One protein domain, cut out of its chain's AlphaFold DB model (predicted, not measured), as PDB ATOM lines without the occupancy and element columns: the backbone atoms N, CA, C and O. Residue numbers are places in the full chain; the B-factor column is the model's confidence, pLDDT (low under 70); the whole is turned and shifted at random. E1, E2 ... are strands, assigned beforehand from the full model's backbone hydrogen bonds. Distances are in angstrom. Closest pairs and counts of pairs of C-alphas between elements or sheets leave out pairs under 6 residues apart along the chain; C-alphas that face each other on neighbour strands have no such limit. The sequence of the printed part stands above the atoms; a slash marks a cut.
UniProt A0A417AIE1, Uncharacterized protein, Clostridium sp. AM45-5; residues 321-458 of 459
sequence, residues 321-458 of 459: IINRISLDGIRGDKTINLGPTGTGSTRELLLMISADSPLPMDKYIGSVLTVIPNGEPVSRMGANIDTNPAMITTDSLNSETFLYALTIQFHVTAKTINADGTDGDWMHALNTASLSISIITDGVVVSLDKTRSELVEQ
ATOM      1  N   ILE A 321      51.919 -28.599  75.590       75.50
ATOM      2  CA  ILE A 321      50.809 -28.039  74.829       75.50
ATOM      3  C   ILE A 321      49.538 -28.227  75.654       75.50
ATOM      4  O   ILE A 321      49.236 -29.322  76.126       75.50
ATOM      5  N   ILE A 322      48.781 -27.141  75.823       81.88
ATOM      6  CA  ILE A 322      47.454 -27.165  76.447       81.88
ATOM      7  C   ILE A 322      46.415 -27.077  75.330       81.88
ATOM      8  O   ILE A 322      46.109 -25.996  74.824       81.88
ATOM      9  N   ASN A 323      45.865 -28.225  74.945       82.81
ATOM     10  CA  ASN A 323      44.832 -28.317  73.920       82.81
ATOM     11  C   ASN A 323      43.477 -27.983  74.542       82.81
ATOM     12  O   ASN A 323      42.811 -28.861  75.090       82.81
ATOM     13  N   ARG A 324      43.080 -26.709  74.495       86.00
ATOM     14  CA  ARG A 324      41.760 -26.261  74.955       86.00
ATOM     15  C   ARG A 324      40.728 -26.470  73.851       86.00
ATOM     16  O   ARG A 324      40.737 -25.761  72.849       86.00
ATOM     17  N   ILE A 325      39.827 -27.423  74.054       87.31
ATOM     18  CA  ILE A 325      38.856 -27.866  73.056       87.31
ATOM     19  C   ILE A 325      37.447 -27.597  73.583       87.31
ATOM     20  O   ILE A 325      37.048 -28.123  74.623       87.31
ATOM     21  N   SER A 326      36.689 -26.774  72.854       90.06
ATOM     22  CA  SER A 326      35.271 -26.540  73.146       90.06
ATOM     23  C   SER A 326      34.461 -27.812  72.903       90.06
ATOM     24  O   SER A 326      34.603 -28.448  71.849       90.06
ATOM     25  N   LEU A 327      33.582 -28.132  73.854       90.12
ATOM     26  CA  LEU A 327      32.654 -29.258  73.770       90.12
ATOM     27  C   LEU A 327      31.406 -28.951  72.929       90.12
ATOM     28  O   LEU A 327      30.551 -29.814  72.776       90.12
ATOM     29  N   ASP A 328      31.298 -27.761  72.333       89.75
ATOM     30  CA  ASP A 328      30.197 -27.458  71.418       89.75
ATOM     31  C   ASP A 328      30.171 -28.441  70.233       89.75
ATOM     32  O   ASP A 328      31.209 -28.754  69.644       89.75
ATOM     33  N   GLY A 329      28.986 -28.926  69.873       88.44
ATOM     34  CA  GLY A 329      28.788 -29.854  68.760       88.44
ATOM     35  C   GLY A 329      29.137 -31.322  69.033       88.44
ATOM     36  O   GLY A 329      29.089 -32.109  68.088       88.44
ATOM     37  N   ILE A 330      29.466 -31.713  70.273       92.50
ATOM     38  CA  ILE A 330      29.470 -33.139  70.648       92.50
ATOM     39  C   ILE A 330      28.037 -33.693  70.689       92.50
ATOM     40  O   ILE A 330      27.058 -32.941  70.705       92.50
ATOM     41  N   ARG A 331      27.894 -35.021  70.684       95.06
ATOM     42  CA  ARG A 331      26.583 -35.678  70.780       95.06
ATOM     43  C   ARG A 331      26.037 -35.655  72.211       95.06
ATOM     44  O   ARG A 331      26.794 -35.525  73.168       95.06
ATOM     45  N   GLY A 332      24.724 -35.852  72.337       91.25
ATOM     46  CA  GLY A 332      24.040 -35.998  73.622       91.25
ATOM     47  C   GLY A 332      23.378 -34.712  74.120       91.25
ATOM     48  O   GLY A 332      22.826 -33.945  73.320       91.25
ATOM     49  N   ASP A 333      23.387 -34.509  75.436       87.19
ATOM     50  CA  ASP A 333      22.730 -33.376  76.093       87.19
ATOM     51  C   ASP A 333      23.342 -32.054  75.620       87.19
ATOM     52  O   ASP A 333      24.541 -31.843  75.738       87.19
ATOM     53  N   LYS A 334      22.520 -31.123  75.121       88.81
ATOM     54  CA  LYS A 334      22.986 -29.765  74.765       88.81
ATOM     55  C   LYS A 334      22.982 -28.809  75.951       88.81
ATOM     56  O   LYS A 334      23.716 -27.820  75.958       88.81
ATOM     57  N   THR A 335      22.180 -29.132  76.955       87.81
ATOM     58  CA  THR A 335      21.981 -28.341  78.160       87.81
ATOM     59  C   THR A 335      21.989 -29.284  79.349       87.81
ATOM     60  O   THR A 335      21.274 -30.282  79.346       87.81
ATOM     61  N   ILE A 336      22.772 -28.954  80.370       88.50
ATOM     62  CA  ILE A 336      22.748 -29.645  81.654       88.50
ATOM     63  C   ILE A 336      21.723 -28.929  82.526       88.50
ATOM     64  O   ILE A 336      21.916 -27.763  82.867       88.50
ATOM     65  N   ASN A 337      20.631 -29.610  82.865       89.25
ATOM     66  CA  ASN A 337      19.633 -29.063  83.778       89.25
ATOM     67  C   ASN A 337      20.191 -29.085  85.203       89.25
ATOM     68  O   ASN A 337      20.608 -30.127  85.707       89.25
ATOM     69  N   LEU A 338      20.194 -27.922  85.838       85.12
ATOM     70  CA  LEU A 338      20.630 -27.736  87.211       85.12
ATOM     71  C   LEU A 338      19.370 -27.558  88.060       85.12
ATOM     72  O   LEU A 338      18.481 -26.776  87.721       85.12
ATOM     73  N   GLY A 339      19.255 -28.321  89.145       84.19
ATOM     74  CA  GLY A 339      18.109 -28.234  90.043       84.19
ATOM     75  C   GLY A 339      17.953 -26.841  90.677       84.19
ATOM     76  O   GLY A 339      18.759 -25.937  90.457       84.19
ATOM     77  N   PRO A 340      16.944 -26.639  91.538       82.69
ATOM     78  CA  PRO A 340      16.731 -25.360  92.226       82.69
ATOM     79  C   PRO A 340      17.911 -24.929  93.119       82.69
ATOM     80  O   PRO A 340      18.014 -23.758  93.466       82.69
ATOM     81  N   THR A 341      18.809 -25.851  93.472       82.94
ATOM     82  CA  THR A 341      20.050 -25.587  94.220       82.94
ATOM     83  C   THR A 341      21.262 -25.332  93.319       82.94
ATOM     84  O   THR A 341      22.384 -25.327  93.809       82.94
ATOM     85  N   GLY A 342      21.067 -25.190  92.002       78.19
ATOM     86  CA  GLY A 342      22.138 -25.019  91.013       78.19
ATOM     87  C   GLY A 342      23.027 -26.244  90.812       78.19
ATOM     88  O   GLY A 342      24.091 -26.147  90.205       78.19
ATOM     89  N   THR A 343      22.581 -27.388  91.326       80.50
ATOM     90  CA  THR A 343      23.280 -28.672  91.322       80.50
ATOM     91  C   THR A 343      22.741 -29.541  90.186       80.50
ATOM     92  O   THR A 343      21.533 -29.785  90.124       80.50
ATOM     93  N   GLY A 344      23.606 -29.984  89.271       77.12
ATOM     94  CA  GLY A 344      23.241 -30.903  88.188       77.12
ATOM     95  C   GLY A 344      23.243 -32.364  88.635       77.12
ATOM     96  O   GLY A 344      23.840 -32.708  89.649       77.12
ATOM     97  N   SER A 345      22.604 -33.257  87.885       81.75
ATOM     98  CA  SER A 345      22.853 -34.697  88.035       81.75
ATOM     99  C   SER A 345      24.245 -35.061  87.508       81.75
ATOM    100  O   SER A 345      24.815 -34.349  86.677       81.75
ATOM    101  N   THR A 346      24.807 -36.172  87.992       86.12
ATOM    102  CA  THR A 346      26.089 -36.688  87.495       86.12
ATOM    103  C   THR A 346      26.015 -36.928  85.989       86.12
ATOM    104  O   THR A 346      25.030 -37.450  85.458       86.12
ATOM    105  N   ARG A 347      27.059 -36.498  85.289       86.69
ATOM    106  CA  ARG A 347      27.194 -36.617  83.843       86.69
ATOM    107  C   ARG A 347      28.385 -37.494  83.505       86.69
ATOM    108  O   ARG A 347      29.411 -37.443  84.182       86.69
ATOM    109  N   GLU A 348      28.247 -38.264  82.436       90.12
ATOM    110  CA  GLU A 348      29.340 -39.011  81.831       90.12
ATOM    111  C   GLU A 348      29.695 -38.381  80.484       90.12
ATOM    112  O   GLU A 348      28.840 -38.175  79.622       90.12
ATOM    113  N   LEU A 349      30.969 -38.037  80.329       90.94
ATOM    114  CA  LEU A 349      31.538 -37.446  79.131       90.94
ATOM    115  C   LEU A 349      32.510 -38.438  78.504       90.94
ATOM    116  O   LEU A 349      33.580 -38.687  79.056       90.94
ATOM    117  N   LEU A 350      32.150 -38.963  77.339       92.12
ATOM    118  CA  LEU A 350      33.011 -39.785  76.502       92.12
ATOM    119  C   LEU A 350      33.648 -38.906  75.424       92.12
ATOM    120  O   LEU A 350      32.965 -38.396  74.538       92.12
ATOM    121  N   LEU A 351      34.966 -38.740  75.476       91.31
ATOM    122  CA  LEU A 351      35.729 -37.960  74.506       91.31
ATOM    123  C   LEU A 351      36.552 -38.886  73.628       91.31
ATOM    124  O   LEU A 351      37.400 -39.624  74.121       91.31
ATOM    125  N   MET A 352      36.333 -38.805  72.321       92.00
ATOM    126  CA  MET A 352      37.054 -39.596  71.331       92.00
ATOM    127  C   MET A 352      38.163 -38.746  70.720       92.00
ATOM    128  O   MET A 352      37.888 -37.685  70.153       92.00
ATOM    129  N   ILE A 353      39.410 -39.204  70.823       91.19
ATOM    130  CA  ILE A 353      40.541 -38.537  70.173       91.19
ATOM    131  C   ILE A 353      40.418 -38.730  68.658       91.19
ATOM    132  O   ILE A 353      40.122 -39.830  68.187       91.19
ATOM    133  N   SER A 354      40.602 -37.656  67.884       89.56
ATOM    134  CA  SER A 354      40.528 -37.732  66.424       89.56
ATOM    135  C   SER A 354      41.652 -38.606  65.869       89.56
ATOM    136  O   SER A 354      42.811 -38.458  66.258       89.56
ATOM    137  N   ALA A 355      41.322 -39.466  64.903       86.88
ATOM    138  CA  ALA A 355      42.308 -40.278  64.191       86.88
ATOM    139  C   ALA A 355      43.320 -39.427  63.398       86.88
ATOM    140  O   ALA A 355      44.436 -39.880  63.160       86.88
ATOM    141  N   ASP A 356      42.955 -38.189  63.041       89.38
ATOM    142  CA  ASP A 356      43.841 -37.240  62.353       89.38
ATOM    143  C   ASP A 356      44.881 -36.607  63.298       89.38
ATOM    144  O   ASP A 356      45.851 -35.996  62.850       89.38
ATOM    145  N   SER A 357      44.686 -36.744  64.613       87.94
ATOM    146  CA  SER A 357      45.591 -36.248  65.654       87.94
ATOM    147  C   SER A 357      45.794 -37.318  66.737       87.94
ATOM    148  O   SER A 357      45.332 -37.131  67.870       87.94
ATOM    149  N   PRO A 358      46.425 -38.460  66.404       87.69
ATOM    150  CA  PRO A 358      46.622 -39.546  67.354       87.69
ATOM    151  C   PRO A 358      47.485 -39.067  68.525       87.69
ATOM    152  O   PRO A 358      48.469 -38.352  68.327       87.69
ATOM    153  N   LEU A 359      47.123 -39.463  69.747       87.88
ATOM    154  CA  LEU A 359      47.855 -39.088  70.954       87.88
ATOM    155  C   LEU A 359      48.596 -40.301  71.528       87.88
ATOM    156  O   LEU A 359      47.948 -41.167  72.113       87.88
ATOM    157  N   PRO A 360      49.930 -40.382  71.402       87.25
ATOM    158  CA  PRO A 360      50.711 -41.406  72.088       87.25
ATOM    159  C   PRO A 360      50.541 -41.308  73.610       87.25
ATOM    160  O   PRO A 360      50.518 -40.209  74.170       87.25
ATOM    161  N   MET A 361      50.423 -42.449  74.294       83.75
ATOM    162  CA  MET A 361      50.191 -42.485  75.743       83.75
ATOM    163  C   MET A 361      51.330 -41.841  76.541       83.75
ATOM    164  O   MET A 361      51.083 -41.138  77.515       83.75
ATOM    165  N   ASP A 362      52.576 -42.040  76.115       80.31
ATOM    166  CA  ASP A 362      53.767 -41.455  76.742       80.31
ATOM    167  C   ASP A 362      53.820 -39.923  76.618       80.31
ATOM    168  O   ASP A 362      54.597 -39.270  77.314       80.31
ATOM    169  N   LYS A 363      52.981 -39.344  75.749       84.06
ATOM    170  CA  LYS A 363      52.835 -37.899  75.556       84.06
ATOM    171  C   LYS A 363      51.644 -37.297  76.288       84.06
ATOM    172  O   LYS A 363      51.529 -36.072  76.312       84.06
ATOM    173  N   TYR A 364      50.766 -38.100  76.886       82.94
ATOM    174  CA  TYR A 364      49.645 -37.603  77.679       82.94
ATOM    175  C   TYR A 364      50.096 -37.259  79.105       82.94
ATOM    176  O   TYR A 364      50.636 -38.101  79.816       82.94
ATOM    177  N   ILE A 365      49.855 -36.017  79.531       80.88
ATOM    178  CA  ILE A 365      50.214 -35.533  80.874       80.88
ATOM    179  C   ILE A 365      48.976 -35.484  81.776       80.88
ATOM    180  O   ILE A 365      49.042 -35.856  82.946       80.88
ATOM    181  N   GLY A 366      47.840 -35.020  81.251       78.50
ATOM    182  CA  GLY A 366      46.611 -34.900  82.030       78.50
ATOM    183  C   GLY A 366      45.486 -34.182  81.298       78.50
ATOM    184  O   GLY A 366      45.642 -33.714  80.171       78.50
ATOM    185  N   SER A 367      44.340 -34.066  81.963       82.00
ATOM    186  CA  SER A 367      43.157 -33.400  81.421       82.00
ATOM    187  C   SER A 367      42.427 -32.604  82.495       82.00
ATOM    188  O   SER A 367      42.305 -33.075  83.624       82.00
ATOM    189  N   VAL A 368      41.893 -31.435  82.137       82.12
ATOM    190  CA  VAL A 368      41.105 -30.586  83.042       82.12
ATOM    191  C   VAL A 368      39.840 -30.119  82.338       82.12
ATOM    192  O   VAL A 368      39.916 -29.499  81.276       82.12
ATOM    193  N   LEU A 369      38.677 -30.396  82.929       83.31
ATOM    194  CA  LEU A 369      37.396 -29.873  82.458       83.31
ATOM    195  C   LEU A 369      37.160 -28.486  83.061       83.31
ATOM    196  O   LEU A 369      37.375 -28.267  84.249       83.31
ATOM    197  N   THR A 370      36.741 -27.540  82.230       83.44
ATOM    198  CA  THR A 370      36.554 -26.136  82.610       83.44
ATOM    199  C   THR A 370      35.268 -25.585  82.017       83.44
ATOM    200  O   THR A 370      34.796 -26.063  80.983       83.44
ATOM    201  N   VAL A 371      34.726 -24.546  82.653       81.38
ATOM    202  CA  VAL A 371      33.600 -23.777  82.122       81.38
ATOM    203  C   VAL A 371      34.116 -22.446  81.587       81.38
ATOM    204  O   VAL A 371      34.799 -21.705  82.292       81.38
ATOM    205  N   ILE A 372      33.803 -22.151  80.332       79.31
ATOM    206  CA  ILE A 372      34.109 -20.901  79.647       79.31
ATOM    207  C   ILE A 372      32.778 -20.336  79.150       79.31
ATOM    208  O   ILE A 372      32.169 -20.954  78.281       79.31
ATOM    209  N   PRO A 373      32.307 -19.189  79.666       69.44
ATOM    210  CA  PRO A 373      31.030 -18.617  79.251       69.44
ATOM    211  C   PRO A 373      30.990 -18.402  77.734       69.44
ATOM    212  O   PRO A 373      31.808 -17.657  77.194       69.44
ATOM    213  N   ASN A 374      30.044 -19.042  77.045       67.69
ATOM    214  CA  ASN A 374      29.874 -18.900  75.600       67.69
ATOM    215  C   ASN A 374      28.432 -18.502  75.268       67.69
ATOM    216  O   ASN A 374      27.543 -19.345  75.194       67.69
ATOM    217  N   GLY A 375      28.192 -17.199  75.102       60.22
ATOM    218  CA  GLY A 375      26.872 -16.662  74.747       60.22
ATOM    219  C   GLY A 375      25.831 -16.670  75.873       60.22
ATOM    220  O   GLY A 375      24.707 -16.225  75.650       60.22
ATOM    221  N   GLU A 376      26.187 -17.130  77.075       64.25
ATOM    222  CA  GLU A 376      25.324 -17.028  78.255       64.25
ATOM    223  C   GLU A 376      25.132 -15.548  78.646       64.25
ATOM    224  O   GLU A 376      26.102 -14.784  78.647       64.25
ATOM    225  N   PRO A 377      23.908 -15.114  79.003       53.59
ATOM    226  CA  PRO A 377      23.578 -13.705  79.255       53.59
ATOM    227  C   PRO A 377      24.254 -13.103  80.500       53.59
ATOM    228  O   PRO A 377      24.072 -11.923  80.794       53.59
ATOM    229  N   VAL A 378      25.039 -13.892  81.234       54.88
ATOM    230  CA  VAL A 378      25.732 -13.486  82.455       54.88
ATOM    231  C   VAL A 378      27.232 -13.420  82.203       54.88
ATOM    232  O   VAL A 378      27.905 -14.422  81.984       54.88
ATOM    233  N   SER A 379      27.775 -12.205  82.251       54.22
ATOM    234  CA  SER A 379      29.185 -11.921  81.957       54.22
ATOM    235  C   SER A 379      30.169 -12.569  82.943       54.22
ATOM    236  O   SER A 379      31.379 -12.478  82.741       54.22
ATOM    237  N   ARG A 380      29.678 -13.190  84.026       68.31
ATOM    238  CA  ARG A 380      30.483 -13.846  85.060       68.31
ATOM    239  C   ARG A 380      29.718 -15.053  85.620       68.31
ATOM    240  O   ARG A 380      28.631 -14.900  86.174       68.31
ATOM    241  N   MET A 381      30.286 -16.244  85.458       73.19
ATOM    242  CA  MET A 381      29.751 -17.516  85.951       73.19
ATOM    243  C   MET A 381      30.771 -18.155  86.890       73.19
ATOM    244  O   MET A 381      31.961 -18.173  86.576       73.19
ATOM    245  N   GLY A 382      30.302 -18.688  88.016       72.38
ATOM    246  CA  GLY A 382      31.077 -19.546  88.903       72.38
ATOM    247  C   GLY A 382      30.568 -20.971  88.773       72.38
ATOM    248  O   GLY A 382      29.385 -21.209  89.001       72.38
ATOM    249  N   ALA A 383      31.433 -21.908  88.395       72.88
ATOM    250  CA  ALA A 383      31.076 -23.317  88.319       72.88
ATOM    251  C   ALA A 383      32.119 -24.169  89.041       72.88
ATOM    252  O   ALA A 383      33.317 -23.997  88.814       72.88
ATOM    253  N   ASN A 384      31.654 -25.085  89.888       75.69
ATOM    254  CA  ASN A 384      32.478 -26.158  90.426       75.69
ATOM    255  C   ASN A 384      32.215 -27.437  89.626       75.69
ATOM    256  O   ASN A 384      31.058 -27.761  89.345       75.69
ATOM    257  N   ILE A 385      33.289 -28.131  89.260       76.62
ATOM    258  CA  ILE A 385      33.251 -29.407  88.556       76.62
ATOM    259  C   ILE A 385      34.003 -30.420  89.409       76.62
ATOM    260  O   ILE A 385      35.233 -30.410  89.452       76.62
ATOM    261  N   ASP A 386      33.261 -31.326  90.031       74.12
ATOM    262  CA  ASP A 386      33.843 -32.449  90.752       74.12
ATOM    263  C   ASP A 386      33.979 -33.619  89.775       74.12
ATOM    264  O   ASP A 386      32.983 -34.198  89.339       74.12
ATOM    265  N   THR A 387      35.211 -33.933  89.375       74.75
ATOM    266  CA  THR A 387      35.506 -35.024  88.435       74.75
ATOM    267  C   THR A 387      35.965 -36.281  89.165       74.75
ATOM    268  O   THR A 387      36.853 -36.211  90.017       74.75
ATOM    269  N   ASN A 388      35.454 -37.440  88.759       67.56
ATOM    270  CA  ASN A 388      36.065 -38.732  89.070       67.56
ATOM    271  C   ASN A 388      37.280 -38.978  88.155       67.56
ATOM    272  O   ASN A 388      37.356 -38.385  87.073       67.56
ATOM    273  N   PRO A 389      38.239 -39.841  88.555       57.75
ATOM    274  CA  PRO A 389      39.407 -40.140  87.736       57.75
ATOM    275  C   PRO A 389      38.981 -40.612  86.346       57.75
ATOM    276  O   PRO A 389      38.123 -41.486  86.206       57.75
ATOM    277  N   ALA A 390      39.577 -40.004  85.326       70.62
ATOM    278  CA  ALA A 390      39.222 -40.297  83.954       70.62
ATOM    279  C   ALA A 390      39.667 -41.717  83.582       70.62
ATOM    280  O   ALA A 390      40.829 -42.083  83.781       70.62
ATOM    281  N   MET A 391      38.754 -42.514  83.030       68.69
ATOM    282  CA  MET A 391      39.127 -43.796  82.441       68.69
ATOM    283  C   MET A 391      39.736 -43.544  81.067       68.69
ATOM    284  O   MET A 391      39.164 -42.850  80.226       68.69
ATOM    285  N   ILE A 392      40.913 -44.119  80.856       79.19
ATOM    286  CA  ILE A 392      41.697 -43.980  79.638       79.19
ATOM    287  C   ILE A 392      41.571 -45.272  78.839       79.19
ATOM    288  O   ILE A 392      41.930 -46.345  79.320       79.19
ATOM    289  N   THR A 393      41.070 -45.163  77.609       79.38
ATOM    290  CA  THR A 393      41.043 -46.285  76.666       79.38
ATOM    291  C   THR A 393      42.172 -46.137  75.669       79.38
ATOM    292  O   THR A 393      42.338 -45.071  75.070       79.38
ATOM    293  N   THR A 394      42.918 -47.215  75.462       81.62
ATOM    294  CA  THR A 394      44.038 -47.245  74.527       81.62
ATOM    295  C   THR A 394      43.824 -48.228  73.403       81.62
ATOM    296  O   THR A 394      43.273 -49.302  73.634       81.62
ATOM    297  N   ASP A 395      44.349 -47.899  72.231       75.31
ATOM    298  CA  ASP A 395      44.534 -48.855  71.143       75.31
ATOM    299  C   ASP A 395      46.032 -49.086  70.910       75.31
ATOM    300  O   ASP A 395      46.853 -48.187  71.122       75.31
ATOM    301  N   SER A 396      46.394 -50.304  70.513       70.62
ATOM    302  CA  SER A 396      47.772 -50.693  70.230       70.62
ATOM    303  C   SER A 396      47.889 -51.065  68.760       70.62
ATOM    304  O   SER A 396      47.353 -52.078  68.311       70.62
ATOM    305  N   LEU A 397      48.623 -50.250  68.009       58.69
ATOM    306  CA  LEU A 397      48.971 -50.525  66.622       58.69
ATOM    307  C   LEU A 397      50.495 -50.573  66.538       58.69
ATOM    308  O   LEU A 397      51.174 -49.611  66.880       58.69
ATOM    309  N   ASN A 398      51.042 -51.704  66.087       50.56
ATOM    310  CA  ASN A 398      52.469 -51.858  65.786       50.56
ATOM    311  C   ASN A 398      53.422 -51.465  66.937       50.56
ATOM    312  O   ASN A 398      54.403 -50.768  66.705       50.56
ATOM    313  N   SER A 399      53.164 -51.951  68.159       61.62
ATOM    314  CA  SER A 399      53.948 -51.736  69.399       61.62
ATOM    315  C   SER A 399      53.833 -50.366  70.083       61.62
ATOM    316  O   SER A 399      54.286 -50.230  71.220       61.62
ATOM    317  N   GLU A 400      53.145 -49.397  69.479       71.75
ATOM    318  CA  GLU A 400      52.843 -48.104  70.103       71.75
ATOM    319  C   GLU A 400      51.437 -48.112  70.726       71.75
ATOM    320  O   GLU A 400      50.499 -48.696  70.177       71.75
ATOM    321  N   THR A 401      51.291 -47.500  71.909       82.56
ATOM    322  CA  THR A 401      50.008 -47.385  72.626       82.56
ATOM    323  C   THR A 401      49.487 -45.960  72.508       82.56
ATOM    324  O   THR A 401      50.118 -45.026  73.005       82.56
ATOM    325  N   PHE A 402      48.322 -45.792  71.889       83.62
ATOM    326  CA  PHE A 402      47.690 -44.489  71.691       83.62
ATOM    327  C   PHE A 402      46.491 -44.322  72.617       83.62
ATOM    328  O   PHE A 402      45.701 -45.251  72.782       83.62
ATOM    329  N   LEU A 403      46.322 -43.128  73.190       83.12
ATOM    330  CA  LEU A 403      45.079 -42.722  73.831       83.12
ATOM    331  C   LEU A 403      44.001 -42.567  72.757       83.12
ATOM    332  O   LEU A 403      44.093 -41.710  71.880       83.12
ATOM    333  N   TYR A 404      42.963 -43.387  72.861       86.62
ATOM    334  CA  TYR A 404      41.848 -43.414  71.926       86.62
ATOM    335  C   TYR A 404      40.619 -42.687  72.469       86.62
ATOM    336  O   TYR A 404      39.943 -41.962  71.737       86.62
ATOM    337  N   ALA A 405      40.337 -42.864  73.760       87.00
ATOM    338  CA  ALA A 405      39.201 -42.227  74.404       87.00
ATOM    339  C   ALA A 405      39.480 -41.875  75.866       87.00
ATOM    340  O   ALA A 405      40.243 -42.561  76.553       87.00
ATOM    341  N   LEU A 406      38.815 -40.820  76.327       86.75
ATOM    342  CA  LEU A 406      38.816 -40.350  77.705       86.75
ATOM    343  C   LEU A 406      37.372 -40.307  78.209       86.75
ATOM    344  O   LEU A 406      36.557 -39.562  77.665       86.75
ATOM    345  N   THR A 407      37.064 -41.075  79.251       86.56
ATOM    346  CA  THR A 407      35.753 -41.041  79.910       86.56
ATOM    347  C   THR A 407      35.871 -40.310  81.235       86.56
ATOM    348  O   THR A 407      36.611 -40.743  82.117       86.56
ATOM    349  N   ILE A 408      35.134 -39.213  81.386       87.12
ATOM    350  CA  ILE A 408      35.114 -38.390  82.596       87.12
ATOM    351  C   ILE A 408      33.702 -38.417  83.163       87.12
ATOM    352  O   ILE A 408      32.756 -37.989  82.505       87.12
ATOM    353  N   GLN A 409      33.565 -38.871  84.402       86.31
ATOM    354  CA  GLN A 409      32.356 -38.612  85.172       86.31
ATOM    355  C   GLN A 409      32.547 -37.319  85.940       86.31
ATOM    356  O   GLN A 409      33.574 -37.134  86.598       86.31
ATOM    357  N   PHE A 410      31.571 -36.430  85.848       85.44
ATOM    358  CA  PHE A 410      31.632 -35.169  86.554       85.44
ATOM    359  C   PHE A 410      30.276 -34.748  87.090       85.44
ATOM    360  O   PHE A 410      29.216 -35.103  86.572       85.44
ATOM    361  N   HIS A 411      30.343 -33.951  88.140       84.50
ATOM    362  CA  HIS A 411      29.209 -33.285  88.733       84.50
ATOM    363  C   HIS A 411      29.430 -31.781  88.628       84.50
ATOM    364  O   HIS A 411      30.522 -31.302  88.924       84.50
ATOM    365  N   VAL A 412      28.419 -31.041  88.171       84.62
ATOM    366  CA  VAL A 412      28.530 -29.594  87.969       84.62
ATOM    367  C   VAL A 412      27.566 -28.844  88.871       84.62
ATOM    368  O   VAL A 412      26.386 -29.174  88.976       84.62
ATOM    369  N   THR A 413      28.087 -27.807  89.512       83.50
ATOM    370  CA  THR A 413      27.314 -26.850  90.298       83.50
ATOM    371  C   THR A 413      27.632 -25.453  89.792       83.50
ATOM    372  O   THR A 413      28.810 -25.114  89.714       83.50
ATOM    373  N   ALA A 414      26.627 -24.645  89.434       85.94
ATOM    374  CA  ALA A 414      26.860 -23.332  88.823       85.94
ATOM    375  C   ALA A 414      25.993 -22.198  89.396       85.94
ATOM    376  O   ALA A 414      24.798 -22.359  89.653       85.94
ATOM    377  N   LYS A 415      26.613 -21.025  89.545       85.31
ATOM    378  CA  LYS A 415      26.016 -19.759  89.982       85.31
ATOM    379  C   LYS A 415      26.371 -18.634  89.026       85.31
ATOM    380  O   LYS A 415      27.431 -18.627  88.394       85.31
ATOM    381  N   THR A 416      25.511 -17.632  88.992       83.94
ATOM    382  CA  THR A 416      25.882 -16.316  88.470       83.94
ATOM    383  C   THR A 416      26.848 -15.632  89.440       83.94
ATOM    384  O   THR A 416      26.864 -15.943  90.629       83.94
ATOM    385  N   ILE A 417      27.696 -14.731  88.949       81.69
ATOM    386  CA  ILE A 417      28.559 -13.897  89.797       81.69
ATOM    387  C   ILE A 417      28.138 -12.443  89.604       81.69
ATOM    388  O   ILE A 417      28.064 -11.950  88.474       81.69
ATOM    389  N   ASN A 418      27.893 -11.750  90.711       79.12
ATOM    390  CA  ASN A 418      27.494 -10.350  90.714       79.12
ATOM    391  C   ASN A 418      28.635  -9.434  90.228       79.12
ATOM    392  O   ASN A 418      29.815  -9.804  90.161       79.12
ATOM    393  N   ALA A 419      28.301  -8.188  89.884       79.75
ATOM    394  CA  ALA A 419      29.291  -7.211  89.422       79.75
ATOM    395  C   ALA A 419      30.397  -6.947  90.465       79.75
ATOM    396  O   ALA A 419      31.553  -6.739  90.097       79.75
ATOM    397  N   ASP A 420      30.060  -7.033  91.753       80.94
ATOM    398  CA  ASP A 420      30.976  -6.876  92.889       80.94
ATOM    399  C   ASP A 420      31.834  -8.124  93.183       80.94
ATOM    400  O   ASP A 420      32.721  -8.073  94.031       80.94
ATOM    401  N   GLY A 421      31.622  -9.228  92.455       78.31
ATOM    402  CA  GLY A 421      32.352 -10.485  92.628       78.31
ATOM    403  C   GLY A 421      31.760 -11.435  93.669       78.31
ATOM    404  O   GLY A 421      32.348 -12.489  93.898       78.31
ATOM    405  N   THR A 422      30.619 -11.101  94.278       83.19
ATOM    406  CA  THR A 422      29.897 -12.012  95.174       83.19
ATOM    407  C   THR A 422      29.110 -13.072  94.400       83.19
ATOM    408  O   THR A 422      28.765 -12.884  93.227       83.19
ATOM    409  N   ASP A 423      28.819 -14.193  95.063       83.88
ATOM    410  CA  ASP A 423      27.933 -15.235  94.543       83.88
ATOM    411  C   ASP A 423      26.535 -14.657  94.264       83.88
ATOM    412  O   ASP A 423      25.902 -14.075  95.146       83.88
ATOM    413  N   GLY A 424      26.053 -14.834  93.036       83.81
ATOM    414  CA  GLY A 424      24.687 -14.527  92.626       83.81
ATOM    415  C   GLY A 424      23.768 -15.751  92.690       83.81
ATOM    416  O   GLY A 424      24.056 -16.749  93.359       83.81
ATOM    417  N   ASP A 425      22.651 -15.678  91.967       88.12
ATOM    418  CA  ASP A 425      21.644 -16.736  91.930       88.12
ATOM    419  C   ASP A 425      22.180 -18.035  91.317       88.12
ATOM    420  O   ASP A 425      23.008 -18.033  90.393       88.12
ATOM    421  N   TRP A 426      21.658 -19.151  91.825       88.31
ATOM    422  CA  TRP A 426      21.872 -20.477  91.261       88.31
ATOM    423  C   TRP A 426      21.370 -20.537  89.821       88.31
ATOM    424  O   TRP A 426      20.263 -20.103  89.506       88.31
ATOM    425  N   MET A 427      22.181 -21.114  88.939       85.69
ATOM    426  CA  MET A 427      21.771 -21.343  87.560       85.69
ATOM    427  C   MET A 427      20.852 -22.563  87.486       85.69
ATOM    428  O   MET A 427      21.076 -23.542  88.186       85.69
ATOM    429  N   HIS A 428      19.843 -22.530  86.612       86.81
ATOM    430  CA  HIS A 428      18.933 -23.665  86.381       86.81
ATOM    431  C   HIS A 428      19.314 -24.517  85.165       86.81
ATOM    432  O   HIS A 428      18.774 -25.599  84.948       86.81
ATOM    433  N   ALA A 429      20.240 -24.027  84.351       87.38
ATOM    434  CA  ALA A 429      20.703 -24.701  83.157       87.38
ATOM    435  C   ALA A 429      22.113 -24.226  82.818       87.38
ATOM    436  O   ALA A 429      22.421 -23.050  82.997       87.38
ATOM    437  N   LEU A 430      22.944 -25.128  82.301       86.94
ATOM    438  CA  LEU A 430      24.260 -24.814  81.756       86.94
ATOM    439  C   LEU A 430      24.350 -25.330  80.321       86.94
ATOM    440  O   LEU A 430      24.183 -26.527  80.083       86.94
ATOM    441  N   ASN A 431      24.624 -24.452  79.356       88.00
ATOM    442  CA  ASN A 431      24.851 -24.879  77.981       88.00
ATOM    443  C   ASN A 431      26.190 -25.620  77.859       88.00
ATOM    444  O   ASN A 431      27.230 -25.144  78.316       88.00
ATOM    445  N   THR A 432      26.182 -26.769  77.189       85.62
ATOM    446  CA  THR A 432      27.398 -27.544  76.896       85.62
ATOM    447  C   THR A 432      28.421 -26.801  76.050       85.62
ATOM    448  O   THR A 432      29.616 -27.045  76.192       85.62
ATOM    449  N   ALA A 433      27.990 -25.836  75.236       86.94
ATOM    450  CA  ALA A 433      28.888 -24.952  74.503       86.94
ATOM    451  C   ALA A 433      29.756 -24.082  75.432       86.94
ATOM    452  O   ALA A 433      30.792 -23.576  74.993       86.94
ATOM    453  N   SER A 434      29.357 -23.939  76.701       85.62
ATOM    454  CA  SER A 434      30.144 -23.287  77.748       85.62
ATOM    455  C   SER A 434      31.134 -24.237  78.434       85.62
ATOM    456  O   SER A 434      31.860 -23.817  79.327       85.62
ATOM    457  N   LEU A 435      31.203 -25.515  78.053       87.38
ATOM    458  CA  LEU A 435      32.195 -26.456  78.567       87.38
ATOM    459  C   LEU A 435      33.392 -26.558  77.622       87.38
ATOM    460  O   LEU A 435      33.276 -26.530  76.394       87.38
ATOM    461  N   SER A 436      34.578 -26.692  78.201       87.75
ATOM    462  CA  SER A 436      35.818 -26.921  77.465       87.75
ATOM    463  C   SER A 436      36.717 -27.880  78.222       87.75
ATOM    464  O   SER A 436      36.938 -27.722  79.422       87.75
ATOM    465  N   ILE A 437      37.281 -28.843  77.503       87.38
ATOM    466  CA  ILE A 437      38.304 -29.744  78.030       87.38
ATOM    467  C   ILE A 437      39.680 -29.220  77.630       87.38
ATOM    468  O   ILE A 437      39.901 -28.825  76.488       87.38
ATOM    469  N   SER A 438      40.610 -29.194  78.577       86.31
ATOM    470  CA  SER A 438      42.024 -28.944  78.315       86.31
ATOM    471  C   SER A 438      42.773 -30.267  78.392       86.31
ATOM    472  O   SER A 438      42.830 -30.852  79.470       86.31
ATOM    473  N   ILE A 439      43.333 -30.739  77.276       83.56
ATOM    474  CA  ILE A 439      44.195 -31.932  77.226       83.56
ATOM    475  C   ILE A 439      45.651 -31.466  77.202       83.56
ATOM    476  O   ILE A 439      46.074 -30.772  76.273       83.56
ATOM    477  N   ILE A 440      46.401 -31.823  78.240       84.19
ATOM    478  CA  ILE A 440      47.787 -31.414  78.462       84.19
ATOM    479  C   ILE A 440      48.700 -32.514  77.925       84.19
ATOM    480  O   ILE A 440      48.586 -33.674  78.330       84.19
ATOM    481  N   THR A 441      49.602 -32.149  77.020       83.06
ATOM    482  CA  THR A 441      50.477 -33.096  76.320       83.06
ATOM    483  C   THR A 441      51.916 -32.598  76.244       83.06
ATOM    484  O   THR A 441      52.172 -31.397  76.329       83.06
ATOM    485  N   ASP A 442      52.858 -33.516  76.042       81.69
ATOM    486  CA  ASP A 442      54.240 -33.199  75.674       81.69
ATOM    487  C   ASP A 442      54.377 -33.126  74.143       81.69
ATOM    488  O   ASP A 442      54.604 -34.122  73.460       81.69
ATOM    489  N   GLY A 443      54.199 -31.930  73.590       81.44
ATOM    490  CA  GLY A 443      54.516 -31.595  72.201       81.44
ATOM    491  C   GLY A 443      53.483 -32.022  71.161       81.44
ATOM    492  O   GLY A 443      53.732 -31.847  69.969       81.44
ATOM    493  N   VAL A 444      52.328 -32.552  71.575       83.19
ATOM    494  CA  VAL A 444      51.300 -33.082  70.663       83.19
ATOM    495  C   VAL A 444      50.064 -32.186  70.641       83.19
ATOM    496  O   VAL A 444      49.410 -31.982  71.665       83.19
ATOM    497  N   VAL A 445      49.702 -31.678  69.463       87.75
ATOM    498  CA  VAL A 445      48.412 -31.005  69.257       87.75
ATOM    499  C   VAL A 445      47.334 -32.064  69.057       87.75
ATOM    500  O   VAL A 445      47.482 -32.950  68.220       87.75
ATOM    501  N   VAL A 446      46.250 -31.965  69.820       86.31
ATOM    502  CA  VAL A 446      45.176 -32.962  69.860       86.31
ATOM    503  C   VAL A 446      43.851 -32.307  69.506       86.31
ATOM    504  O   VAL A 446      43.552 -31.192  69.932       86.31
ATOM    505  N   SER A 447      43.033 -33.031  68.751       90.25
ATOM    506  CA  SER A 447      41.656 -32.677  68.433       90.25
ATOM    507  C   SER A 447      40.705 -33.822  68.789       90.25
ATOM    508  O   SER A 447      41.122 -34.973  68.940       90.25
ATOM    509  N   LEU A 448      39.421 -33.503  68.948       91.38
ATOM    510  CA  LEU A 448      38.377 -34.482  69.249       91.38
ATOM    511  C   LEU A 448      37.581 -34.830  67.996       91.38
ATOM    512  O   LEU A 448      37.194 -33.940  67.236       91.38
ATOM    513  N   ASP A 449      37.228 -36.104  67.853       93.44
ATOM    514  CA  ASP A 449      36.138 -36.507  66.974       93.44
ATOM    515  C   ASP A 449      34.808 -36.199  67.671       93.44
ATOM    516  O   ASP A 449      34.273 -36.988  68.458       93.44
ATOM    517  N   LYS A 450      34.263 -35.013  67.391       91.69
ATOM    518  CA  LYS A 450      32.997 -34.547  67.975       91.69
ATOM    519  C   LYS A 450      31.796 -35.404  67.570       91.69
ATOM    520  O   LYS A 450      30.822 -35.465  68.310       91.69
ATOM    521  N   THR A 451      31.863 -36.096  66.431       92.19
ATOM    522  CA  THR A 451      30.764 -36.953  65.954       92.19
ATOM    523  C   THR A 451      30.671 -38.266  66.727       92.19
ATOM    524  O   THR A 451      29.630 -38.926  66.719       92.19
ATOM    525  N   ARG A 452      31.754 -38.640  67.413       91.50
ATOM    526  CA  ARG A 452      31.848 -39.846  68.240       91.50
ATOM    527  C   ARG A 452      31.988 -39.548  69.731       91.50
ATOM    528  O   ARG A 452      31.803 -40.458  70.528       91.50
ATOM    529  N   SER A 453      32.296 -38.305  70.094       93.31
ATOM    530  CA  SER A 453      32.276 -37.829  71.477       93.31
ATOM    531  C   SER A 453      30.842 -37.556  71.930       93.31
ATOM    532  O   SER A 453      30.021 -37.073  71.143       93.31
ATOM    533  N   GLU A 454      30.538 -37.839  73.191       94.69
ATOM    534  CA  GLU A 454      29.176 -37.805  73.717       94.69
ATOM    535  C   GLU A 454      29.133 -37.350  75.181       94.69
ATOM    536  O   GLU A 454      29.991 -37.717  75.981       94.69
ATOM    537  N   LEU A 455      28.118 -36.555  75.525       92.75
ATOM    538  CA  LEU A 455      27.753 -36.208  76.896       92.75
ATOM    539  C   LEU A 455      26.382 -36.798  77.225       92.75
ATOM    540  O   LEU A 455      25.386 -36.432  76.598       92.75
ATOM    541  N   VAL A 456      26.313 -37.647  78.245       90.38
ATOM    542  CA  VAL A 456      25.060 -38.273  78.682       90.38
ATOM    543  C   VAL A 456      24.820 -38.103  80.177       90.38
ATOM    544  O   VAL A 456      25.746 -37.985  80.983       90.38
ATOM    545  N   GLU A 457      23.544 -38.089  80.551       85.31
ATOM    546  CA  GLU A 457      23.111 -38.271  81.933       85.31
ATOM    547  C   GLU A 457      23.430 -39.688  82.398       85.31
ATOM    548  O   GLU A 457      23.058 -40.661  81.741       85.31
ATOM    549  N   GLN A 458      24.136 -39.802  83.525       78.50
ATOM    550  CA  GLN A 458      24.365 -41.099  84.142       78.50
ATOM    551  C   GLN A 458      23.068 -41.519  84.843       78.50
ATOM    552  O   GLN A 458      22.647 -40.873  85.803       78.50
TER     553      GLN A 458
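Overview. This is residues 321 to 458 of the 459 residues of an uncharacterized protein of Clostridium sp. AM45-5 (UniProt A0A417AIE1). This is an elongated sandwich of strands, its two sheets only partly face to face: one strongly twisted sheet is built along the long strand E7, with E3, E5, E6, E8 and E11, and a smaller sheet of E1, E10 and E4 packs on it, its strands crossing those of the large sheet at 40 degrees. The turn between E6 and E7 makes one end of the long axis and the turn between E7 and E8 the other, while the two short strands E2 and E9 form a small extra pair, which E8 runs on into. The printed part has 138 residues with eleven named strands, E1 to E11 in order along it, and no named helix. The class is all strand; the large sheet is branched, the small one has the order E1, E10, E4, and the neighbours in each of the three sheets are antiparallel. The whole is compact, with a radius of gyration of the C-alphas of 16.0 A, and spans 54 by 29 by 24 A.

Along the chain. E1, residues 321 to 326, begins with C-alpha 321 at (50.809, -28.039, 74.829) and is 15.7 A long. E2 is residues 335 to 337, 6.1 A, and E3 is residues 347 to 352, 16.2 A. E4, residues 364 to 371, measures 21.6 A, E5, residues 381 to 387, 18.6 A, and E6, residues 391 to 397, 19.8 A. E7, residues 400 to 417, is the longest strand at 46.3 A; it runs from C-alpha 400 at (52.843, -48.104, 70.103) to C-alpha 417 at (28.559, -13.897, 89.797) and bends by 64 degrees at residue 413. E8 is residues 423 to 426, 8.7 A, and E9 is residues 429 to 431, 6.6 A. E10, residues 435 to 442, measures 23.2 A. E11, residues 454 to 457, is 10.2 A long and ends with C-alpha 457 at (23.111, -38.271, 81.933).

Arrangement. In the branched sheet E7 has E3 and E8 on one side and E5 and E6 on the other side. Its pairing is staggered: E6 pairs with residues 400 to 407, E3 with 405 to 410, E5 with 410 to 416 and E8 with 415 to 417. Across these pairs N 393 and O 405 are 2.9 A apart, N 349 and O 408 2.8 A, N 384 and O 413 2.8 A, and N 424 and O 416 2.8 A, each within hydrogen-bond range. E6, E7 and E8 form a meander, each strand the antiparallel neighbour of the one before, in two hairpins. E11 lies on the other side of E3 from E7, with N 350 and O 454 at 2.8 A; residues 331 to 332 pair with 454 to 455 of E11, parallel. In the sheet facing it, E10 is the inner strand, with N 323 and O 439 at 2.9 A towards E1 and N 438 and O 368 at 2.8 A towards E4. Of the two sheets, 23 pairs of C-alphas are within 10 A, and their best planes stand 28 degrees apart. The closest C-alphas of E4 and E5 are those of Val 371 and Ala 383, 6.7 A apart. E8 runs on into E9 at 99 degrees; E9 and E2 are antiparallel neighbours, with N 336 and O 430 at 2.8 A. E2 is apart from E7, for instance.

Size, cuts and confidence. The two C-alphas farthest apart, those of Asn 398 and Asp 420, are 56.7 A apart. The printed part has no cut. The links E3 to E4 and E10 to E11 are long, with 11 residues each. The mean pLDDT of the printed part is 82.3; residues 373 to 380, 388 to 389, 391 and 397 to 399 are under 70.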